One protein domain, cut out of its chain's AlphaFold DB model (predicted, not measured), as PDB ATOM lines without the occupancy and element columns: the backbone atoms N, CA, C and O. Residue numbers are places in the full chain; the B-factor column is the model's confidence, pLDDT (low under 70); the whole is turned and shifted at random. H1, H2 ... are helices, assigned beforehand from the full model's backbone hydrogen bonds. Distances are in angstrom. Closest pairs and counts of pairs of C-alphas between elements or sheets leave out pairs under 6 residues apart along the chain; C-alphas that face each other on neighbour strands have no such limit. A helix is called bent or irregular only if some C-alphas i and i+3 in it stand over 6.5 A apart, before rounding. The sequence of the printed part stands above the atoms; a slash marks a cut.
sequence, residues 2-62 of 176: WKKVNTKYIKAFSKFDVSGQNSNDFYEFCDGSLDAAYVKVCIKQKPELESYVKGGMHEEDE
ATOM      1  N   TRP A   2     147.195  80.656 126.450       80.75
ATOM      2  CA  TRP A   2     147.487  81.472 127.644       80.75
ATOM      3  C   TRP A   2     146.723  82.803 127.733       80.75
ATOM      4  O   TRP A   2     146.078  83.045 128.745       80.75
ATOM      5  N   LYS A   3     146.691  83.619 126.662       82.12
ATOM      6  CA  LYS A   3     145.963  84.907 126.657       82.12
ATOM      7  C   LYS A   3     144.519  84.778 127.159       82.12
ATOM      8  O   LYS A   3     144.104  85.542 128.015       82.12
ATOM      9  N   LYS A   4     143.774  83.768 126.686       84.88
ATOM     10  CA  LYS A   4     142.372  83.546 127.088       84.88
ATOM     11  C   LYS A   4     142.245  83.215 128.577       84.88
ATOM     12  O   LYS A   4     141.329  83.711 129.224       84.88
ATOM     13  N   VAL A   5     143.147  82.388 129.105       85.56
ATOM     14  CA  VAL A   5     143.176  82.021 130.530       85.56
ATOM     15  C   VAL A   5     143.550  83.236 131.377       85.56
ATOM     16  O   VAL A   5     142.847  83.546 132.335       85.56
ATOM     17  N   ASN A   6     144.583  83.978 130.973       85.06
ATOM     18  CA  ASN A   6     145.043  85.150 131.707       85.06
ATOM     19  C   ASN A   6     144.002  86.279 131.717       85.06
ATOM     20  O   ASN A   6     143.743  86.870 132.757       85.06
ATOM     21  N   THR A   7     143.319  86.538 130.596       85.75
ATOM     22  CA  THR A   7     142.226  87.524 130.545       85.75
ATOM     23  C   THR A   7     141.097  87.172 131.515       85.75
ATOM     24  O   THR A   7     140.584  88.054 132.203       85.75
ATOM     25  N   LYS A   8     140.716  85.891 131.605       87.69
ATOM     26  CA  LYS A   8     139.708  85.435 132.575       87.69
ATOM     27  C   LYS A   8     140.200  85.587 134.014       87.69
ATOM     28  O   LYS A   8     139.450  86.084 134.847       87.69
ATOM     29  N   TYR A   9     141.453  85.216 134.284       87.56
ATOM     30  CA  TYR A   9     142.076  85.376 135.597       87.56
ATOM     31  C   TYR A   9     142.129  86.841 136.037       87.56
ATOM     32  O   TYR A   9     141.666  87.146 137.128       87.56
ATOM     33  N   ILE A  10     142.621  87.756 135.196       86.75
ATOM     34  CA  ILE A  10     142.700  89.187 135.522       86.75
ATOM     35  C   ILE A  10     141.304  89.746 135.794       86.75
ATOM     36  O   ILE A  10     141.109  90.439 136.785       86.75
ATOM     37  N   LYS A  11     140.307  89.393 134.974       87.69
ATOM     38  CA  LYS A  11     138.920  89.826 135.186       87.69
ATOM     39  C   LYS A  11     138.357  89.323 136.522       87.69
ATOM     40  O   LYS A  11     137.711  90.092 137.228       87.69
ATOM     41  N   ALA A  12     138.602  88.058 136.867       85.69
ATOM     42  CA  ALA A  12     138.199  87.474 138.147       85.69
ATOM     43  C   ALA A  12     138.933  88.128 139.326       85.69
ATOM     44  O   ALA A  12     138.314  88.481 140.323       85.69
ATOM     45  N   PHE A  13     140.238  88.358 139.178       83.94
ATOM     46  CA  PHE A  13     141.085  89.016 140.167       83.94
ATOM     47  C   PHE A  13     140.657  90.453 140.426       83.94
ATOM     48  O   PHE A  13     140.523  90.831 141.579       83.94
ATOM     49  N   SER A  14     140.358  91.231 139.387       83.00
ATOM     50  CA  SER A  14     139.840  92.587 139.554       83.00
ATOM     51  C   SER A  14     138.491  92.606 140.269       83.00
ATOM     52  O   SER A  14     138.284  93.485 141.088       83.00
ATOM     53  N   LYS A  15     137.584  91.654 140.003       80.19
ATOM     54  CA  LYS A  15     136.310  91.553 140.741       80.19
ATOM     55  C   LYS A  15     136.524  91.139 142.205       80.19
ATOM     56  O   LYS A  15     135.846  91.665 143.075       80.19
ATOM     57  N   PHE A  16     137.463  90.226 142.457       79.12
ATOM     58  CA  PHE A  16     137.814  89.746 143.796       79.12
ATOM     59  C   PHE A  16     138.502  90.822 144.655       79.12
ATOM     60  O   PHE A  16     138.280  90.881 145.856       79.12
ATOM     61  N   ASP A  17     139.330  91.678 144.048       74.56
ATOM     62  CA  ASP A  17     140.085  92.739 144.736       74.56
ATOM     63  C   ASP A  17     139.250  94.023 144.954       74.56
ATOM     64  O   ASP A  17     139.702  94.979 145.587       74.56
ATOM     65  N   VAL A  18     138.009  94.068 144.445       73.94
ATOM     66  CA  VAL A  18     137.071  95.167 144.715       73.94
ATOM     67  C   VAL A  18     136.548  95.040 146.146       73.94
ATOM     68  O   VAL A  18     135.753  94.162 146.482       73.94
ATOM     69  N   SER A  19     136.990  95.969 146.992       50.28
ATOM     70  CA  SER A  19     136.528  96.123 148.372       50.28
ATOM     71  C   SER A  19     134.994  96.184 148.448       50.28
ATOM     72  O   SER A  19     134.373  97.070 147.863       50.28
ATOM     73  N   GLY A  20     134.385  95.241 149.178       58.72
ATOM     74  CA  GLY A  20     132.950  95.241 149.500       58.72
ATOM     75  C   GLY A  20     132.147  94.028 149.013       58.72
ATOM     76  O   GLY A  20     130.992  93.888 149.406       58.72
ATOM     77  N   GLN A  21     132.737  93.126 148.224       56.47
ATOM     78  CA  GLN A  21     132.116  91.861 147.801       56.47
ATOM     79  C   GLN A  21     133.020  90.674 148.145       56.47
ATOM     80  O   GLN A  21     133.470  89.941 147.274       56.47
ATOM     81  N   ASN A  22     133.297  90.463 149.430       53.69
ATOM     82  CA  ASN A  22     134.032  89.278 149.864       53.69
ATOM     83  C   ASN A  22     133.076  88.080 149.923       53.69
ATOM     84  O   ASN A  22     132.662  87.669 151.009       53.69
ATOM     85  N   SER A  23     132.720  87.510 148.770       55.25
ATOM     86  CA  SER A  23     132.468  86.072 148.782       55.25
ATOM     87  C   SER A  23     133.815  85.379 148.991       55.25
ATOM     88  O   SER A  23     134.859  85.836 148.519       55.25
ATOM     89  N   ASN A  24     133.822  84.344 149.827       62.28
ATOM     90  CA  ASN A  24     135.061  83.813 150.400       62.28
ATOM     91  C   ASN A  24     135.921  83.059 149.367       62.28
ATOM     92  O   ASN A  24     137.083  82.757 149.643       62.28
ATOM     93  N   ASP A  25     135.362  82.742 148.194       74.38
ATOM     94  CA  ASP A  25     136.017  81.918 147.187       74.38
ATOM     95  C   ASP A  25     136.238  82.673 145.870       74.38
ATOM     96  O   ASP A  25     135.311  83.045 145.150       74.38
ATOM     97  N   PHE A  26     137.516  82.824 145.515       79.69
ATOM     98  CA  PHE A  26     137.975  83.352 144.231       79.69
ATOM     99  C   PHE A  26     137.322  82.638 143.031       79.69
ATOM    100  O   PHE A  26     137.143  83.241 141.970       79.69
ATOM    101  N   TYR A  27     136.956  81.360 143.189       83.31
ATOM    102  CA  TYR A  27     136.306  80.572 142.145       83.31
ATOM    103  C   TYR A  27     134.970  81.166 141.675       83.31
ATOM    104  O   TYR A  27     134.673  81.121 140.479       83.31
ATOM    105  N   GLU A  28     134.198  81.796 142.564       81.94
ATOM    106  CA  GLU A  28     132.920  82.427 142.204       81.94
ATOM    107  C   GLU A  28     133.101  83.575 141.202       81.94
ATOM    108  O   GLU A  28     132.255  83.807 140.338       81.94
ATOM    109  N   PHE A  29     134.254  84.246 141.242       81.38
ATOM    110  CA  PHE A  29     134.600  85.339 140.331       81.38
ATOM    111  C   PHE A  29     135.172  84.856 138.995       81.38
ATOM    112  O   PHE A  29     135.298  85.647 138.056       81.38
ATOM    113  N   CYS A  30     135.504  83.565 138.888       82.94
ATOM    114  CA  CYS A  30     136.083  82.957 137.691       82.94
ATOM    115  C   CYS A  30     135.048  82.636 136.602       82.94
ATOM    116  O   CYS A  30     135.424  82.050 135.585       82.94
ATOM    117  N   ASP A  31     133.769  82.993 136.792       81.19
ATOM    118  CA  ASP A  31     132.660  82.702 135.872       81.19
ATOM    119  C   ASP A  31     132.647  81.198 135.454       81.19
ATOM    120  O   ASP A  31     132.435  80.858 134.291       81.19
ATOM    121  N   GLY A  32     132.963  80.288 136.394       81.31
ATOM    122  CA  GLY A  32     133.045  78.830 136.174       81.31
ATOM    123  C   GLY A  32     134.326  78.322 135.488       81.31
ATOM    124  O   GLY A  32     134.412  77.156 135.106       81.31
ATOM    125  N   SER A  33     135.336  79.175 135.298       84.19
ATOM    126  CA  SER A  33     136.587  78.811 134.626       84.19
ATOM    127  C   SER A  33     137.603  78.186 135.589       84.19
ATOM    128  O   SER A  33     138.377  78.904 136.225       84.19
ATOM    129  N   LEU A  34     137.684  76.850 135.605       85.81
ATOM    130  CA  LEU A  34     138.706  76.096 136.355       85.81
ATOM    131  C   LEU A  34     140.135  76.566 136.050       85.81
ATOM    132  O   LEU A  34     140.921  76.753 136.973       85.81
ATOM    133  N   ASP A  35     140.447  76.849 134.781       84.81
ATOM    134  CA  ASP A  35     141.782  77.307 134.374       84.81
ATOM    135  C   ASP A  35     142.204  78.611 135.076       84.81
ATOM    136  O   ASP A  35     143.360  78.774 135.454       84.81
ATOM    137  N   ALA A  36     141.268  79.544 135.279       85.00
ATOM    138  CA  ALA A  36     141.550  80.825 135.925       85.00
ATOM    139  C   ALA A  36     141.747  80.648 137.439       85.00
ATOM    140  O   ALA A  36     142.645  81.250 138.026       85.00
ATOM    141  N   ALA A  37     140.961  79.772 138.066       85.38
ATOM    142  CA  ALA A  37     141.137  79.422 139.470       85.38
ATOM    143  C   ALA A  37     142.461  78.684 139.715       85.38
ATOM    144  O   ALA A  37     143.156  78.963 140.693       85.38
ATOM    145  N   TYR A  38     142.861  77.810 138.790       87.25
ATOM    146  CA  TYR A  38     144.134  77.100 138.859       87.25
ATOM    147  C   TYR A  38     145.330  78.063 138.844       87.25
ATOM    148  O   TYR A  38     146.243  77.915 139.651       87.25
ATOM    149  N   VAL A  39     145.284  79.129 138.032       87.56
ATOM    150  CA  VAL A  39     146.320  80.181 138.031       87.56
ATOM    151  C   VAL A  39     146.486  80.822 139.416       87.56
ATOM    152  O   VAL A  39     147.615  81.048 139.854       87.56
ATOM    153  N   LYS A  40     145.395  81.047 140.164       84.50
ATOM    154  CA  LYS A  40     145.466  81.569 141.541       84.50
ATOM    155  C   LYS A  40     146.179  80.602 142.489       84.50
ATOM    156  O   LYS A  40     146.940  81.046 143.348       84.50
ATOM    157  N   VAL A  41     145.953  79.296 142.338       86.12
ATOM    158  CA  VAL A  41     146.645  78.252 143.115       86.12
ATOM    159  C   VAL A  41     148.134  78.215 142.763       86.12
ATOM    160  O   VAL A  41     148.970  78.196 143.664       86.12
ATOM    161  N   CYS A  42     148.482  78.303 141.477       84.19
ATOM    162  CA  CYS A  42     149.876  78.363 141.034       84.19
ATOM    163  C   CYS A  42     150.615  79.580 141.602       84.19
ATOM    164  O   CYS A  42     151.744  79.439 142.068       84.19
ATOM    165  N   ILE A  43     149.978  80.754 141.626       86.25
ATOM    166  CA  ILE A  43     150.567  81.972 142.205       86.25
ATOM    167  C   ILE A  43     150.746  81.836 143.720       86.25
ATOM    168  O   ILE A  43     151.767  82.265 144.245       86.25
ATOM    169  N   LYS A  44     149.809  81.192 144.434       83.00
ATOM    170  CA  LYS A  44     149.993  80.897 145.868       83.00
ATOM    171  C   LYS A  44     151.228  80.031 146.123       83.00
ATOM    172  O   LYS A  44     151.892  80.216 147.136       83.00
ATOM    173  N   GLN A  45     151.529  79.096 145.223       82.62
ATOM    174  CA  GLN A  45     152.685  78.208 145.356       82.62
ATOM    175  C   GLN A  45     153.993  78.841 144.860       82.62
ATOM    176  O   GLN A  45     155.067  78.479 145.337       82.62
ATOM    177  N   LYS A  46     153.915  79.785 143.917       83.31
ATOM    178  CA  LYS A  46     155.055  80.522 143.362       83.31
ATOM    179  C   LYS A  46     154.701  82.009 143.197       83.31
ATOM    180  O   LYS A  46     154.327  82.428 142.097       83.31
ATOM    181  N   PRO A  47     154.840  82.821 144.261       83.19
ATOM    182  CA  PRO A  47     154.440  84.230 144.237       83.19
ATOM    183  C   PRO A  47     155.294  85.078 143.284       83.19
ATOM    184  O   PRO A  47     154.834  86.092 142.773       83.19
ATOM    185  N   GLU A  48     156.510  84.631 142.968       81.12
ATOM    186  CA  GLU A  48     157.420  85.286 142.018       81.12
ATOM    187  C   GLU A  48     156.815  85.447 140.610       81.12
ATOM    188  O   GLU A  48     157.177  86.366 139.878       81.12
ATOM    189  N   LEU A  49     155.861  84.584 140.243       79.44
ATOM    190  CA  LEU A  49     155.160  84.622 138.956       79.44
ATOM    191  C   LEU A  49     153.996  85.621 138.931       79.44
ATOM    192  O   LEU A  49     153.425  85.859 137.868       79.44
ATOM    193  N   GLU A  50     153.619  86.217 140.064       81.75
ATOM    194  CA  GLU A  50     152.473  87.129 140.136       81.75
ATOM    195  C   GLU A  50     152.648  88.348 139.222       81.75
ATOM    196  O   GLU A  50     151.704  88.754 138.541       81.75
ATOM    197  N   SER A  51     153.864  88.894 139.160       77.56
ATOM    198  CA  SER A  51     154.225  90.011 138.281       77.56
ATOM    199  C   SER A  51     154.067  89.655 136.802       77.56
ATOM    200  O   SER A  51     153.575  90.473 136.030       77.56
ATOM    201  N   TYR A  52     154.401  88.420 136.422       76.50
ATOM    202  CA  TYR A  52     154.253  87.911 135.059       76.50
ATOM    203  C   TYR A  52     152.781  87.709 134.683       76.50
ATOM    204  O   TYR A  52     152.335  88.110 133.611       76.50
ATOM    205  N   VAL A  53     151.983  87.138 135.589       81.56
ATOM    206  CA  VAL A  53     150.552  86.924 135.337       81.56
ATOM    207  C   VAL A  53     149.805  88.262 135.254       81.56
ATOM    208  O   VAL A  53     149.018  88.467 134.328       81.56
ATOM    209  N   LYS A  54     150.086  89.202 136.169       78.00
ATOM    210  CA  LYS A  54     149.495  90.551 136.155       78.00
ATOM    211  C   LYS A  54     149.988  91.406 134.985       78.00
ATOM    212  O   LYS A  54     149.197  92.158 134.426       78.00
ATOM    213  N   GLY A  55     151.267  91.295 134.625       74.38
ATOM    214  CA  GLY A  55     151.883  92.037 133.524       74.38
ATOM    215  C   GLY A  55     151.464  91.550 132.135       74.38
ATOM    216  O   GLY A  55     151.549  92.307 131.174       74.38
ATOM    217  N   GLY A  56     150.952  90.320 132.033       65.75
ATOM    218  CA  GLY A  56     150.635  89.706 130.749       65.75
ATOM    219  C   GLY A  56     151.878  89.172 130.033       65.75
ATOM    220  O   GLY A  56     152.997  89.259 130.528       65.75
ATOM    221  N   MET A  57     151.667  88.562 128.864       60.69
ATOM    222  CA  MET A  57     152.774  88.097 128.027       60.69
ATOM    223  C   MET A  57     153.388  89.312 127.328       60.69
ATOM    224  O   MET A  57     152.653  90.070 126.700       60.69
ATOM    225  N   HIS A  58     154.700  89.507 127.458       56.53
ATOM    226  CA  HIS A  58     155.409  90.545 126.711       56.53
ATOM    227  C   HIS A  58     155.268  90.283 125.204       56.53
ATOM    228  O   HIS A  58     155.329  89.126 124.797       56.53
ATOM    229  N   GLU A  59     155.121  91.325 124.373       57.09
ATOM    230  CA  GLU A  59     155.083  91.178 122.901       57.09
ATOM    231  C   GLU A  59     156.311  90.420 122.365       57.09
ATOM    232  O   GLU A  59     156.204  89.653 121.415       57.09
ATOM    233  N   GLU A  60     157.454  90.563 123.037       50.59
ATOM    234  CA  GLU A  60     158.701  89.828 122.783       50.59
ATOM    235  C   GLU A  60     158.548  88.299 122.949       50.59
ATOM    236  O   GLU A  60     159.196  87.514 122.255       50.59
ATOM    237  N   ASP A  61     157.695  87.885 123.891       59.81
ATOM    238  CA  ASP A  61     157.407  86.492 124.247       59.81
ATOM    239  C   ASP A  61     156.161  85.965 123.508       59.81
ATOM    240  O   ASP A  61     155.813  84.780 123.597       59.81
ATOM    241  N   GLU A  62     155.471  86.829 122.753       60.34
ATOM    242  CA  GLU A  62     154.387  86.441 121.861       60.34
ATOM    243  C   GLU A  62     154.949  85.803 120.593       60.34
ATOM    244  O   GLU A  62     155.193  86.441 119.571       60.34
TER     245      GLU A  62
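What this domain is: This is residues 2 to 62 of the 176 residues of an uncharacterized protein of Phytophthora nicotianae (UniProt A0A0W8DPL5). Long helix H1 and the nearly perpendicular H3 pack together, short H2 packs on both, and H4 folds back after H3, near H1 and H3. Loop residues 18 to 23 stick out. The 61 printed residues have four named helices, H1 to H4 in order, and no named strand: all helix, compact (radius of gyration of the C-alphas 11.7 A), elongated, 37 by 21 by 20 A.

Where its parts are: H1, residues 2 to 16, runs 20.6 A from C-alpha 2 at (147.487, 81.472, 127.644). H2 is residues 26 to 30, 6.8 A; H3, 34 to 45, 16.8 A. H4, 47 to 55, 13.5 A, ends at C-alpha 55 (151.883, 92.037, 133.524); it is only just irregular, C-alphas 48 and 51 being 6.8 A apart.

How they stand to each other: H1 touches H2, closest C-alphas Ala 12 and Phe 29, 4.7 A. H3 touches H1 with residues 35 to 40 alone, about perpendicular at 76 degrees, closest C-alphas Ala 36 and Tyr 9, 4.6 A. H4 is close but not clearly touching to H3, closest C-alphas Glu 50 and Ile 43, 5.9 A. In H1 and H3 every O i to N i+4 pair is within hydrogen-bond range; H2 has 0 of 1, with 2 of 2 O i to N i+3, and H4 3 of 5.

The domain as a whole: The C-alphas farthest apart, Gly 20 and Glu 60, are 37.5 A apart. The printed part has no cut and no long link. Residues 19 to 24 and 56 to 62 have pLDDT under 70.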